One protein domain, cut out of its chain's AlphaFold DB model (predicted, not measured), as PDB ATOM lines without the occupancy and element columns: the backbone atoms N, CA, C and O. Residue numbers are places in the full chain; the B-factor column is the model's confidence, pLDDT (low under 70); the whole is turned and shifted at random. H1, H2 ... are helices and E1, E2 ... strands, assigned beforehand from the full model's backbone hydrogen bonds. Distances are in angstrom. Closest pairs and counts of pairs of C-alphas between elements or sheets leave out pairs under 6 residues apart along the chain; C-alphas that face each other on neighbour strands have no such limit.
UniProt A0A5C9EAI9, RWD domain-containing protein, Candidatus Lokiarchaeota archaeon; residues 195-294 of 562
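AT A GLANCE: This is residues 195 to 294 of the 562 residues of the protein "RWD domain-containing protein" of Candidatus Lokiarchaeota archaeon (UniProt A0A5C9EAI9). A twisted antiparallel sheet of four strands forms a wall, and the helix H5 packs slantwise over one face of it, with no named helix over the other face. H1 lies beside the beginning of H5, while the small helices H2 and H4 meet H5 elsewhere, H3 lies next to H4, and H6 follows past H5's end. The printed part has 100 residues with six named helices and four named strands, in the order H1 E1 E2 E3 E4 H2 H3 H4 H5 H6, the sheet running E1 E2 E3 E4; the class is mixed, helices and strands. It is compact, with a radius of gyration of the C-alphas of 13.1 A and spans of 38 by 27 by 22 A.

IN THESE COORDINATES: Begin with the sheet: E1 is residues 208 to 211, E2 residues 218 to 226 over 24.9 A, E3 residues 229 to 236 over 22.6 A and E4 residues 245 to 247. Find C-alpha 195 at (50.708, -42.521, 71.036); from there H1 runs to residue 206, 17.6 A. H2 is residues 250 to 256, H3 259 to 262 and H4 264 to 267. Find C-alpha 277 at (55.218, -33.870, 76.967), where H5 begins; it runs 16.7 A to residue 288. H6, residues 290 to 294, ends at C-alpha 294, (58.286, -9.924, 88.705).

HOW THE PARTS SIT: The strands form a meander, each the antiparallel neighbour of the one before, and three hairpins. Look for N 210 and O 220 at 2.9 A between E1 and E2, N 221 and O 233 at 2.8 A between E2 and E3, and N 247 and O 234 at 2.8 A between E3 and E4. H5, the hub, is on the sheet over E3 at a height of 7.6 A, only just slantwise to the strands, at 31 degrees on the local plane. With residues 199 to 203 alone H1 touches H5, the same way at an only just steep tilt of 35.3 degrees; the closest C-alphas, of Ile 203 and Ile 278, are 6.1 A apart. H2 touches H5 about perpendicular, at 75 degrees, C-alphas 256 and 287 being closest at 7.1 A. H4 touches H5, C-alphas 265 and 280 being closest at 5.6 A. H3 and H4 touch only at the corner, C-alphas 260 and 266 being closest at 6.0 A. H6 only grazes the sheet with residues 290 to 293. In H2, H5 and H6 every O i to N i+4 pair is within hydrogen-bond range, in H1 7 of 8; H3 and H4 are too short for one.

THE WHOLE: The C-alphas farthest apart, of Asp 214 and Thr 293, are 38.8 A from each other. The printed part has no cut and no long link. Its mean pLDDT is 94.5, and no printed residue is under 70.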
ATOM      1  N   GLU A 195      50.026 -43.191  69.936       83.81
ATOM      2  CA  GLU A 195      50.708 -42.521  71.036       83.81
ATOM      3  C   GLU A 195      50.997 -41.041  70.722       83.81
ATOM      4  O   GLU A 195      50.689 -40.181  71.543       83.81
ATOM      5  N   GLY A 196      51.488 -40.719  69.520       83.31
ATOM      6  CA  GLY A 196      51.757 -39.340  69.099       83.31
ATOM      7  C   GLY A 196      50.487 -38.498  68.952       83.31
ATOM      8  O   GLY A 196      50.450 -37.358  69.412       83.31
ATOM      9  N   THR A 197      49.414 -39.073  68.401       87.06
ATOM     10  CA  THR A 197      48.110 -38.389  68.307       87.06
ATOM     11  C   THR A 197      47.497 -38.136  69.685       87.06
ATOM     12  O   THR A 197      46.823 -37.130  69.895       87.06
ATOM     13  N   THR A 198      47.747 -39.033  70.647       91.31
ATOM     14  CA  THR A 198      47.293 -38.853  72.034       91.31
ATOM     15  C   THR A 198      48.025 -37.688  72.702       91.31
ATOM     16  O   THR A 198      47.377 -36.866  73.346       91.31
ATOM     17  N   GLU A 199      49.344 -37.565  72.521       92.56
ATOM     18  CA  GLU A 199      50.107 -36.424  73.050       92.56
ATOM     19  C   GLU A 199      49.662 -35.092  72.441       92.56
ATOM     20  O   GLU A 199      49.461 -34.128  73.175       92.56
ATOM     21  N   LEU A 200      49.444 -35.039  71.123       93.50
ATOM     22  CA  LEU A 200      48.917 -33.843  70.455       93.50
ATOM     23  C   LEU A 200      47.572 -33.414  71.038       93.50
ATOM     24  O   LEU A 200      47.380 -32.236  71.328       93.50
ATOM     25  N   ALA A 201      46.669 -34.370  71.268       94.44
ATOM     26  CA  ALA A 201      45.373 -34.090  71.874       94.44
ATOM     27  C   ALA A 201      45.503 -33.551  73.309       94.44
ATOM     28  O   ALA A 201      44.734 -32.672  73.692       94.44
ATOM     29  N   LEU A 202      46.465 -34.043  74.099       95.69
ATOM     30  CA  LEU A 202      46.741 -33.517  75.441       95.69
ATOM     31  C   LEU A 202      47.298 -32.091  75.378       95.69
ATOM     32  O   LEU A 202      46.828 -31.221  76.105       95.69
ATOM     33  N   ILE A 203      48.250 -31.827  74.480       96.56
ATOM     34  CA  ILE A 203      48.799 -30.479  74.290       96.56
ATOM     35  C   ILE A 203      47.688 -29.519  73.847       96.56
ATOM     36  O   ILE A 203      47.566 -28.451  74.433       96.56
ATOM     37  N   GLN A 204      46.832 -29.920  72.902       95.31
ATOM     38  CA  GLN A 204      45.714 -29.109  72.400       95.31
ATOM     39  C   GLN A 204      44.698 -28.719  73.482       95.31
ATOM     40  O   GLN A 204      44.033 -27.692  73.357       95.31
ATOM     41  N   GLN A 205      44.536 -29.545  74.520       97.06
ATOM     42  CA  GLN A 205      43.600 -29.264  75.613       97.06
ATOM     43  C   GLN A 205      44.043 -28.081  76.477       97.06
ATOM     44  O   GLN A 205      43.190 -27.421  77.069       97.06
ATOM     45  N   GLU A 206      45.349 -27.818  76.558       96.69
ATOM     46  CA  GLU A 206      45.907 -26.854  77.512       96.69
ATOM     47  C   GLU A 206      46.704 -25.723  76.856       96.69
ATOM     48  O   GLU A 206      46.754 -24.614  77.386       96.69
ATOM     49  N   TYR A 207      47.289 -25.968  75.686       97.50
ATOM     50  CA  TYR A 207      48.159 -25.031  74.995       97.50
ATOM     51  C   TYR A 207      47.750 -24.869  73.534       97.50
ATOM     52  O   TYR A 207      47.396 -25.824  72.843       97.50
ATOM     53  N   ALA A 208      47.882 -23.641  73.036       96.50
ATOM     54  CA  ALA A 208      47.876 -23.404  71.601       96.50
ATOM     55  C   ALA A 208      49.196 -23.910  70.998       96.50
ATOM     56  O   ALA A 208      50.266 -23.747  71.599       96.50
ATOM     57  N   TYR A 209      49.136 -24.492  69.804       97.44
ATOM     58  CA  TYR A 209      50.312 -24.888  69.037       97.44
ATOM     59  C   TYR A 209      50.050 -24.783  67.535       97.44
ATOM     60  O   TYR A 209      48.902 -24.857  67.108       97.44
ATOM     61  N   ASP A 210      51.130 -24.670  66.764       96.75
ATOM     62  CA  ASP A 210      51.122 -24.809  65.306       96.75
ATOM     63  C   ASP A 210      51.988 -25.993  64.877       96.75
ATOM     64  O   ASP A 210      53.015 -26.282  65.495       96.75
ATOM     65  N   GLU A 211      51.620 -26.650  63.782       95.31
ATOM     66  CA  GLU A 211      52.466 -27.655  63.138       95.31
ATOM     67  C   GLU A 211      53.585 -26.986  62.326       95.31
ATOM     68  O   GLU A 211      53.383 -26.003  61.607       95.31
ATOM     69  N   LYS A 212      54.804 -27.517  62.432       93.94
ATOM     70  CA  LYS A 212      55.995 -26.974  61.781       93.94
ATOM     71  C   LYS A 212      56.399 -27.827  60.581       93.94
ATOM     72  O   LYS A 212      57.195 -28.760  60.683       93.94
ATOM     73  N   GLY A 213      55.934 -27.413  59.405       90.12
ATOM     74  CA  GLY A 213      56.234 -28.072  58.130       90.12
ATOM     75  C   GLY A 213      55.406 -29.339  57.912       90.12
ATOM     76  O   GLY A 213      54.375 -29.521  58.538       90.12
ATOM     77  N   ASP A 214      55.865 -30.229  57.029       89.25
ATOM     78  CA  ASP A 214      55.080 -31.403  56.593       89.25
ATOM     79  C   ASP A 214      55.083 -32.574  57.600       89.25
ATOM     80  O   ASP A 214      54.645 -33.679  57.275       89.25
ATOM     81  N   LYS A 215      55.664 -32.390  58.794       87.56
ATOM     82  CA  LYS A 215      55.760 -33.441  59.813       87.56
ATOM     83  C   LYS A 215      54.752 -33.165  60.933       87.56
ATOM     84  O   LYS A 215      55.024 -32.275  61.736       87.56
ATOM     85  N   PRO A 216      53.693 -33.980  61.086       83.88
ATOM     86  CA  PRO A 216      52.664 -33.748  62.107       83.88
ATOM     87  C   PRO A 216      53.210 -33.853  63.544       83.88
ATOM     88  O   PRO A 216      52.673 -33.269  64.476       83.88
ATOM     89  N   ALA A 217      54.332 -34.555  63.742       89.50
ATOM     90  CA  ALA A 217      54.985 -34.697  65.046       89.50
ATOM     91  C   ALA A 217      55.976 -33.564  65.397       89.50
ATOM     92  O   ALA A 217      56.702 -33.663  66.392       89.50
ATOM     93  N   HIS A 218      56.063 -32.518  64.567       96.06
ATOM     94  CA  HIS A 218      56.892 -31.341  64.818       96.06
ATOM     95  C   HIS A 218      55.981 -30.136  65.028       96.06
ATOM     96  O   HIS A 218      55.345 -29.680  64.087       96.06
ATOM     97  N   ILE A 219      55.928 -29.610  66.249       97.12
ATOM     98  CA  ILE A 219      55.041 -28.499  66.612       97.12
ATOM     99  C   ILE A 219      55.799 -27.333  67.246       97.12
ATOM    100  O   ILE A 219      56.912 -27.485  67.756       97.12
ATOM    101  N   ILE A 220      55.168 -26.164  67.248       98.12
ATOM    102  CA  ILE A 220      55.562 -24.986  68.018       98.12
ATOM    103  C   ILE A 220      54.462 -24.720  69.037       98.12
ATOM    104  O   ILE A 220      53.353 -24.363  68.661       98.12
ATOM    105  N   VAL A 221      54.769 -24.874  70.322       98.12
ATOM    106  CA  VAL A 221      53.835 -24.608  71.421       98.12
ATOM    107  C   VAL A 221      53.962 -23.158  71.883       98.12
ATOM    108  O   VAL A 221      55.069 -22.673  72.139       98.12
ATOM    109  N   TYR A 222      52.821 -22.488  72.038       97.75
ATOM    110  CA  TYR A 222      52.700 -21.126  72.551       97.75
ATOM    111  C   TYR A 222      52.508 -21.141  74.070       97.75
ATOM    112  O   TYR A 222      51.390 -21.240  74.579       97.75
ATOM    113  N   LEU A 223      53.604 -21.011  74.818       97.44
ATOM    114  CA  LEU A 223      53.571 -20.974  76.278       97.44
ATOM    115  C   LEU A 223      53.430 -19.532  76.783       97.44
ATOM    116  O   LEU A 223      54.416 -18.799  76.889       97.44
ATOM    117  N   THR A 224      52.201 -19.121  77.092       95.25
ATOM    118  CA  THR A 224      51.890 -17.767  77.585       95.25
ATOM    119  C   THR A 224      51.926 -17.723  79.109       95.25
ATOM    120  O   THR A 224      51.049 -18.270  79.765       95.25
ATOM    121  N   ILE A 225      52.930 -17.054  79.682       94.38
ATOM    122  CA  ILE A 225      53.094 -16.934  81.143       94.38
ATOM    123  C   ILE A 225      52.395 -15.680  81.672       94.38
ATOM    124  O   ILE A 225      51.838 -15.673  82.773       94.38
ATOM    125  N   THR A 226      52.426 -14.603  80.888       90.25
ATOM    126  CA  THR A 226      51.805 -13.318  81.221       90.25
ATOM    127  C   THR A 226      51.122 -12.734  79.992       90.25
ATOM    128  O   THR A 226      51.348 -13.193  78.875       90.25
ATOM    129  N   LEU A 227      50.313 -11.683  80.171       86.00
ATOM    130  CA  LEU A 227      49.607 -11.023  79.062       86.00
ATOM    131  C   LEU A 227      50.545 -10.462  77.982       86.00
ATOM    132  O   LEU A 227      50.094 -10.170  76.881       86.00
ATOM    133  N   THR A 228      51.827 -10.278  78.302       85.75
ATOM    134  CA  THR A 228      52.819  -9.694  77.387       85.75
ATOM    135  C   THR A 228      53.945 -10.659  77.022       85.75
ATOM    136  O   THR A 228      54.823 -10.301  76.236       85.75
ATOM    137  N   ARG A 229      53.950 -11.879  77.580       90.81
ATOM    138  CA  ARG A 229      55.041 -12.845  77.413       90.81
ATOM    139  C   ARG A 229      54.518 -14.215  77.011       90.81
ATOM    140  O   ARG A 229      54.059 -14.997  77.847       90.81
ATOM    141  N   THR A 230      54.715 -14.512  75.732       95.44
ATOM    142  CA  THR A 230      54.520 -15.834  75.141       95.44
ATOM    143  C   THR A 230      55.858 -16.365  74.646       95.44
ATOM    144  O   THR A 230      56.580 -15.681  73.920       95.44
ATOM    145  N   PHE A 231      56.203 -17.583  75.052       96.38
ATOM    146  CA  PHE A 231      57.394 -18.291  74.599       96.38
ATOM    147  C   PHE A 231      57.013 -19.310  73.532       96.38
ATOM    148  O   PHE A 231      56.040 -20.042  73.691       96.38
ATOM    149  N   LEU A 232      57.806 -19.375  72.465       97.50
ATOM    150  CA  LEU A 232      57.629 -20.350  71.394       97.50
ATOM    151  C   LEU A 232      58.552 -21.537  71.652       97.50
ATOM    152  O   LEU A 232      59.774 -21.408  71.548       97.50
ATOM    153  N   ILE A 233      57.973 -22.672  72.035       98.25
ATOM    154  CA  ILE A 233      58.711 -23.898  72.339       98.25
ATOM    155  C   ILE A 233      58.582 -24.841  71.148       98.25
ATOM    156  O   ILE A 233      57.504 -25.349  70.864       98.25
ATOM    157  N   ASP A 234      59.684 -25.066  70.442       98.06
ATOM    158  CA  ASP A 234      59.724 -25.970  69.294       98.06
ATOM    159  C   ASP A 234      59.968 -27.402  69.798       98.06
ATOM    160  O   ASP A 234      60.940 -27.661  70.511       98.06
ATOM    161  N   ILE A 235      59.045 -28.311  69.484       97.75
ATOM    162  CA  ILE A 235      59.035 -29.692  69.966       97.75
ATOM    163  C   ILE A 235      58.956 -30.634  68.764       97.75
ATOM    164  O   ILE A 235      57.966 -30.647  68.036       97.75
ATOM    165  N   ASP A 236      59.974 -31.478  68.602       96.75
ATOM    166  CA  ASP A 236      59.956 -32.628  67.698       96.75
ATOM    167  C   ASP A 236      59.846 -33.914  68.523       96.75
ATOM    168  O   ASP A 236      60.793 -34.344  69.199       96.75
ATOM    169  N   PHE A 237      58.668 -34.528  68.464       93.88
ATOM    170  CA  PHE A 237      58.356 -35.786  69.134       93.88
ATOM    171  C   PHE A 237      58.110 -36.927  68.140       93.88
ATOM    172  O   PHE A 237      57.489 -37.929  68.484       93.88
ATOM    173  N   SER A 238      58.703 -36.855  66.940       92.19
ATOM    174  CA  SER A 238      58.637 -37.918  65.917       92.19
ATOM    175  C   SER A 238      59.078 -39.303  66.420       92.19
ATOM    176  O   SER A 238      58.740 -40.318  65.819       92.19
ATOM    177  N   ASN A 239      59.858 -39.357  67.506       91.31
ATOM    178  CA  ASN A 239      60.355 -40.594  68.113       91.31
ATOM    179  C   ASN A 239      59.614 -40.992  69.404       91.31
ATOM    180  O   ASN A 239      60.099 -41.872  70.120       91.31
ATOM    181  N   TYR A 240      58.491 -40.349  69.744       92.12
ATOM    182  CA  TYR A 240      57.718 -40.666  70.949       92.12
ATOM    183  C   TYR A 240      57.375 -42.173  71.000       92.12
ATOM    184  O   TYR A 240      57.022 -42.737  69.958       92.12
ATOM    185  N   PRO A 241      57.546 -42.858  72.157       93.94
ATOM    186  CA  PRO A 241      57.747 -42.339  73.524       93.94
ATOM    187  C   PRO A 241      59.215 -42.092  73.924       93.94
ATOM    188  O   PRO A 241      59.544 -41.908  75.106       93.94
ATOM    189  N   GLN A 242      60.157 -42.124  72.977       95.44
ATOM    190  CA  GLN A 242      61.529 -41.688  73.250       95.44
ATOM    191  C   GLN A 242      61.579 -40.197  73.585       95.44
ATOM    192  O   GLN A 242      60.672 -39.435  73.255       95.44
ATOM    193  N   LYS A 243      62.655 -39.792  74.270       96.56
ATOM    194  CA  LYS A 243      62.848 -38.408  74.711       96.56
ATOM    195  C   LYS A 243      62.720 -37.447  73.519       96.56
ATOM    196  O   LYS A 243      63.504 -37.592  72.576       96.56
ATOM    197  N   PRO A 244      61.783 -36.483  73.556       95.56
ATOM    198  CA  PRO A 244      61.590 -35.544  72.461       95.56
ATOM    199  C   PRO A 244      62.779 -34.588  72.353       95.56
ATOM    200  O   PRO A 244      63.498 -34.319  73.327       95.56
ATOM    201  N   ASN A 245      62.977 -34.052  71.154       97.00
ATOM    202  CA  ASN A 245      63.900 -32.952  70.937       97.00
ATOM    203  C   ASN A 245      63.134 -31.639  71.132       97.00
ATOM    204  O   ASN A 245      62.206 -31.361  70.382       97.00
ATOM    205  N   ILE A 246      63.506 -30.856  72.144       97.69
ATOM    206  CA  ILE A 246      62.830 -29.612  72.510       97.69
ATOM    207  C   ILE A 246      63.824 -28.466  72.380       97.69
ATOM    208  O   ILE A 246      64.845 -28.407  73.074       97.69
ATOM    209  N   ILE A 247      63.526 -27.531  71.489       98.06
ATOM    210  CA  ILE A 247      64.323 -26.335  71.270       98.06
ATOM    211  C   ILE A 247      63.686 -25.197  72.063       98.06
ATOM    212  O   ILE A 247      62.669 -24.622  71.686       98.06
ATOM    213  N   PHE A 248      64.334 -24.859  73.175       97.62
ATOM    214  CA  PHE A 248      63.934 -23.730  74.007       97.62
ATOM    215  C   PHE A 248      64.541 -22.418  73.492       97.62
ATOM    216  O   PHE A 248      65.736 -22.398  73.144       97.62
ATOM    217  N   PRO A 249      63.764 -21.321  73.501       96.19
ATOM    218  CA  PRO A 249      64.246 -20.005  73.115       96.19
ATOM    219  C   PRO A 249      65.277 -19.491  74.137       96.19
ATOM    220  O   PRO A 249      65.358 -19.968  75.277       96.19
ATOM    221  N   ASN A 250      66.136 -18.560  73.717       93.62
ATOM    222  CA  ASN A 250      67.266 -18.110  74.539       93.62
ATOM    223  C   ASN A 250      66.803 -17.389  75.811       93.62
ATOM    224  O   ASN A 250      67.470 -17.487  76.837       93.62
ATOM    225  N   GLU A 251      65.648 -16.730  75.760       91.19
ATOM    226  CA  GLU A 251      65.009 -16.053  76.885       91.19
ATOM    227  C   GLU A 251      64.678 -17.045  78.003       91.19
ATOM    228  O   GLU A 251      65.001 -16.802  79.162       91.19
ATOM    229  N   VAL A 252      64.118 -18.210  77.658       93.81
ATOM    230  CA  VAL A 252      63.836 -19.276  78.633       93.81
ATOM    231  C   VAL A 252      65.135 -19.779  79.254       93.81
ATOM    232  O   VAL A 252      65.227 -19.909  80.475       93.81
ATOM    233  N   LYS A 253      66.172 -20.000  78.436       94.50
ATOM    234  CA  LYS A 253      67.487 -20.448  78.923       94.50
ATOM    235  C   LYS A 253      68.159 -19.425  79.839       94.50
ATOM    236  O   LYS A 253      68.869 -19.814  80.762       94.50
ATOM    237  N   ALA A 254      67.939 -18.134  79.596       89.88
ATOM    238  CA  ALA A 254      68.451 -17.066  80.446       89.88
ATOM    239  C   ALA A 254      67.801 -17.077  81.838       89.88
ATOM    240  O   ALA A 254      68.474 -16.759  82.811       89.88
ATOM    241  N   ILE A 255      66.530 -17.482  81.941       89.69
ATOM    242  CA  ILE A 255      65.786 -17.510  83.210       89.69
ATOM    243  C   ILE A 255      66.061 -18.795  83.992       89.69
ATOM    244  O   ILE A 255      66.390 -18.753  85.174       89.69
ATOM    245  N   ILE A 256      65.891 -19.957  83.352       93.19
ATOM    246  CA  ILE A 256      65.920 -21.253  84.049       93.19
ATOM    247  C   ILE A 256      67.228 -22.023  83.848       93.19
ATOM    248  O   ILE A 256      67.329 -23.164  84.294       93.19
ATOM    249  N   GLY A 257      68.227 -21.445  83.176       94.06
ATOM    250  CA  GLY A 257      69.447 -22.144  82.764       94.06
ATOM    251  C   GLY A 257      69.186 -23.151  81.641       94.06
ATOM    252  O   GLY A 257      68.218 -23.027  80.899       94.06
ATOM    253  N   ASP A 258      70.034 -24.174  81.507       96.56
ATOM    254  CA  ASP A 258      69.806 -25.234  80.517       96.56
ATOM    255  C   ASP A 258      68.615 -26.124  80.936       96.56
ATOM    256  O   ASP A 258      68.740 -26.878  81.915       96.56
ATOM    257  N   PRO A 259      67.476 -26.095  80.211       97.44
ATOM    258  CA  PRO A 259      66.273 -26.827  80.598       97.44
ATOM    259  C   PRO A 259      66.497 -28.341  80.660       97.44
ATOM    260  O   PRO A 259      65.873 -29.016  81.473       97.44
ATOM    261  N   TYR A 260      67.451 -28.885  79.898       96.75
ATOM    262  CA  TYR A 260      67.794 -30.310  79.951       96.75
ATOM    263  C   TYR A 260      68.483 -30.740  81.249       96.75
ATOM    264  O   TYR A 260      68.487 -31.930  81.571       96.75
ATOM    265  N   THR A 261      69.064 -29.791  81.980       97.12
ATOM    266  CA  THR A 261      69.719 -30.027  83.274       97.12
ATOM    267  C   THR A 261      68.868 -29.598  84.456       97.12
ATOM    268  O   THR A 261      69.117 -30.045  85.573       97.12
ATOM    269  N   ASN A 262      67.869 -28.748  84.210       97.19
ATOM    270  CA  ASN A 262      67.055 -28.157  85.257       97.19
ATOM    271  C   ASN A 262      65.629 -28.714  85.303       97.19
ATOM    272  O   ASN A 262      65.056 -28.691  86.386       97.19
ATOM    273  N   LEU A 263      65.042 -29.210  84.210       97.56
ATOM    274  CA  LEU A 263      63.696 -29.802  84.229       97.56
ATOM    275  C   LEU A 263      63.764 -31.282  84.628       97.56
ATOM    276  O   LEU A 263      64.301 -32.114  83.895       97.56
ATOM    277  N   GLN A 264      63.222 -31.614  85.797       97.75
ATOM    278  CA  GLN A 264      63.255 -32.952  86.374       97.75
ATOM    279  C   GLN A 264      62.550 -33.969  85.474       97.75
ATOM    280  O   GLN A 264      63.074 -35.064  85.276       97.75
ATOM    281  N   THR A 265      61.422 -33.586  84.879       97.19
ATOM    282  CA  THR A 265      60.677 -34.374  83.885       97.19
ATOM    283  C   THR A 265      61.560 -34.798  82.706       97.19
ATOM    284  O   THR A 265      61.579 -35.974  82.344       97.19
ATOM    285  N   LEU A 266      62.394 -33.895  82.174       96.75
ATOM    286  CA  LEU A 266      63.351 -34.210  81.103       96.75
ATOM    287  C   LEU A 266      64.567 -35.011  81.579       96.75
ATOM    288  O   LEU A 266      65.112 -35.809  80.806       96.75
ATOM    289  N   ILE A 267      65.038 -34.785  82.807       97.44
ATOM    290  CA  ILE A 267      66.193 -35.494  83.380       97.44
ATOM    291  C   ILE A 267      65.843 -36.958  83.641       97.44
ATOM    292  O   ILE A 267      66.624 -37.847  83.304       97.44
ATOM    293  N   SER A 268      64.671 -37.217  84.224       97.31
ATOM    294  CA  SER A 268      64.189 -38.563  84.547       97.31
ATOM    295  C   SER A 268      63.287 -39.170  83.470       97.31
ATOM    296  O   SER A 268      62.479 -40.042  83.788       97.31
ATOM    297  N   TRP A 269      63.418 -38.726  82.215       97.62
ATOM    298  CA  TRP A 269      62.624 -39.246  81.103       97.62
ATOM    299  C   TRP A 269      62.858 -40.751  80.923       97.62
ATOM    300  O   TRP A 269      63.970 -41.188  80.620       97.62
ATOM    301  N   ASP A 270      61.800 -41.541  81.095       97.50
ATOM    302  CA  ASP A 270      61.829 -42.999  81.015       97.50
ATOM    303  C   ASP A 270      60.699 -43.483  80.107       97.50
ATOM    304  O   ASP A 270      59.550 -43.581  80.533       97.50
ATOM    305  N   SER A 271      61.038 -43.825  78.863       95.94
ATOM    306  CA  SER A 271      60.092 -44.292  77.840       95.94
ATOM    307  C   SER A 271      59.291 -45.535  78.235       95.94
ATOM    308  O   SER A 271      58.317 -45.851  77.566       95.94
ATOM    309  N   SER A 272      59.675 -46.257  79.297       96.00
ATOM    310  CA  SER A 272      58.905 -47.405  79.794       96.00
ATOM    311  C   SER A 272      57.699 -47.024  80.661       96.00
ATOM    312  O   SER A 272      56.866 -47.882  80.957       96.00
ATOM    313  N   LYS A 273      57.601 -45.755  81.077       94.38
ATOM    314  CA  LYS A 273      56.554 -45.235  81.969       94.38
ATOM    315  C   LYS A 273      55.538 -44.327  81.277       94.38
ATOM    316  O   LYS A 273      54.752 -43.707  81.981       94.38
ATOM    317  N   ASN A 274      55.555 -44.259  79.946       87.44
ATOM    318  CA  ASN A 274      54.711 -43.364  79.143       87.44
ATOM    319  C   ASN A 274      54.752 -41.901  79.643       87.44
ATOM    320  O   ASN A 274      53.735 -41.384  80.093       87.44
ATOM    321  N   PRO A 275      55.932 -41.255  79.657       94.00
ATOM    322  CA  PRO A 275      56.060 -39.863  80.079       94.00
ATOM    323  C   PRO A 275      55.351 -38.932  79.089       94.00
ATOM    324  O   PRO A 275      55.518 -39.092  77.880       94.00
ATOM    325  N   HIS A 276      54.612 -37.943  79.591       96.62
ATOM    326  CA  HIS A 276      53.880 -36.999  78.750       96.62
ATOM    327  C   HIS A 276      54.689 -35.722  78.505       96.62
ATOM    328  O   HIS A 276      55.404 -35.231  79.382       96.62
ATOM    329  N   ILE A 277      54.570 -35.151  77.304       96.38
ATOM    330  CA  ILE A 277      55.218 -33.870  76.967       96.38
ATOM    331  C   ILE A 277      54.596 -32.736  77.788       96.38
ATOM    332  O   ILE A 277      55.295 -31.804  78.189       96.38
ATOM    333  N   ILE A 278      53.305 -32.853  78.097       96.88
ATOM    334  CA  ILE A 278      52.565 -31.873  78.890       96.88
ATOM    335  C   ILE A 278      53.167 -31.670  80.286       96.88
ATOM    336  O   ILE A 278      53.276 -30.536  80.737       96.88
ATOM    337  N   ASP A 279      53.695 -32.732  80.907       97.69
ATOM    338  CA  ASP A 279      54.345 -32.648  82.218       97.69
ATOM    339  C   ASP A 279      55.608 -31.769  82.162       97.69
ATOM    340  O   ASP A 279      55.912 -31.028  83.101       97.69
ATOM    341  N   VAL A 280      56.348 -31.824  81.045       97.69
ATOM    342  CA  VAL A 280      57.518 -30.963  80.808       97.69
ATOM    343  C   VAL A 280      57.086 -29.504  80.676       97.69
ATOM    344  O   VAL A 280      57.754 -28.620  81.215       97.69
ATOM    345  N   LEU A 281      55.975 -29.250  79.976       97.94
ATOM    346  CA  LEU A 281      55.414 -27.910  79.803       97.94
ATOM    347  C   LEU A 281      54.898 -27.340  81.129       97.94
ATOM    348  O   LEU A 281      55.245 -26.207  81.452       97.94
ATOM    349  N   HIS A 282      54.193 -28.129  81.947       97.75
ATOM    350  CA  HIS A 282      53.756 -27.719  83.290       97.75
ATOM    351  C   HIS A 282      54.927 -27.416  84.220       97.75
ATOM    352  O   HIS A 282      54.902 -26.432  84.965       97.75
ATOM    353  N   GLU A 283      55.975 -28.246  84.200       97.75
ATOM    354  CA  GLU A 283      57.169 -27.982  85.002       97.75
ATOM    355  C   GLU A 283      57.863 -26.693  84.540       97.75
ATOM    356  O   GLU A 283      58.271 -25.874  85.371       97.75
ATOM    357  N   LEU A 284      57.975 -26.492  83.224       97.50
ATOM    358  CA  LEU A 284      58.530 -25.275  82.647       97.50
ATOM    359  C   LEU A 284      57.706 -24.043  83.046       97.50
ATOM    360  O   LEU A 284      58.280 -23.069  83.534       97.50
ATOM    361  N   GLU A 285      56.385 -24.099  82.896       96.50
ATOM    362  CA  GLU A 285      55.454 -23.043  83.295       96.50
ATOM    363  C   GLU A 285      55.617 -22.704  84.777       96.50
ATOM    364  O   GLU A 285      55.806 -21.542  85.130       96.50
ATOM    365  N   THR A 286      55.659 -23.720  85.644       95.44
ATOM    366  CA  THR A 286      55.842 -23.548  87.092       95.44
ATOM    367  C   THR A 286      57.130 -22.787  87.413       95.44
ATOM    368  O   THR A 286      57.147 -21.939  88.308       95.44
ATOM    369  N   LYS A 287      58.223 -23.048  86.684       94.06
ATOM    370  CA  LYS A 287      59.491 -22.321  86.871       94.06
ATOM    371  C   LYS A 287      59.437 -20.900  86.318       94.06
ATOM    372  O   LYS A 287      59.951 -19.974  86.954       94.06
ATOM    373  N   LEU A 288      58.796 -20.717  85.167       94.19
ATOM    374  CA  LEU A 288      58.611 -19.409  84.545       94.19
ATOM    375  C   LEU A 288      57.579 -18.543  85.277       94.19
ATOM    376  O   LEU A 288      57.616 -17.326  85.136       94.19
ATOM    377  N   PHE A 289      56.719 -19.118  86.122       92.50
ATOM    378  CA  PHE A 289      55.703 -18.391  86.889       92.50
ATOM    379  C   PHE A 289      56.292 -17.287  87.784       92.50
ATOM    380  O   PHE A 289      55.626 -16.294  88.072       92.50
ATOM    381  N   SER A 290      57.565 -17.409  88.174       89.69
ATOM    382  CA  SER A 290      58.307 -16.340  88.857       89.69
ATOM    383  C   SER A 290      58.294 -15.006  88.089       89.69
ATOM    384  O   SER A 290      58.240 -13.946  88.714       89.69
ATOM    385  N   LEU A 291      58.236 -15.041  86.750       90.69
ATOM    386  CA  LEU A 291      58.094 -13.857  85.895       90.69
ATOM    387  C   LEU A 291      56.798 -13.096  86.153       90.69
ATOM    388  O   LEU A 291      56.805 -11.870  86.121       90.69
ATOM    389  N   LYS A 292      55.693 -13.793  86.442       93.31
ATOM    390  CA  LYS A 292      54.417 -13.137  86.740       93.31
ATOM    391  C   LYS A 292      54.542 -12.262  87.980       93.31
ATOM    392  O   LYS A 292      54.108 -11.114  87.984       93.31
ATOM    393  N   THR A 293      55.188 -12.783  89.023       93.06
ATOM    394  CA  THR A 293      55.435 -12.003  90.237       93.06
ATOM    395  C   THR A 293      56.382 -10.833  89.970       93.06
ATOM    396  O   THR A 293      56.168  -9.751  90.506       93.06
ATOM    397  N   LEU A 294      57.392 -11.011  89.115       93.81
ATOM    398  CA  LEU A 294      58.286  -9.924  88.705       93.81
ATOM    399  C   LEU A 294      57.544  -8.825  87.934       93.81
ATOM    400  O   LEU A 294      57.713  -7.652  88.252       93.81
TER     401      LEU A 294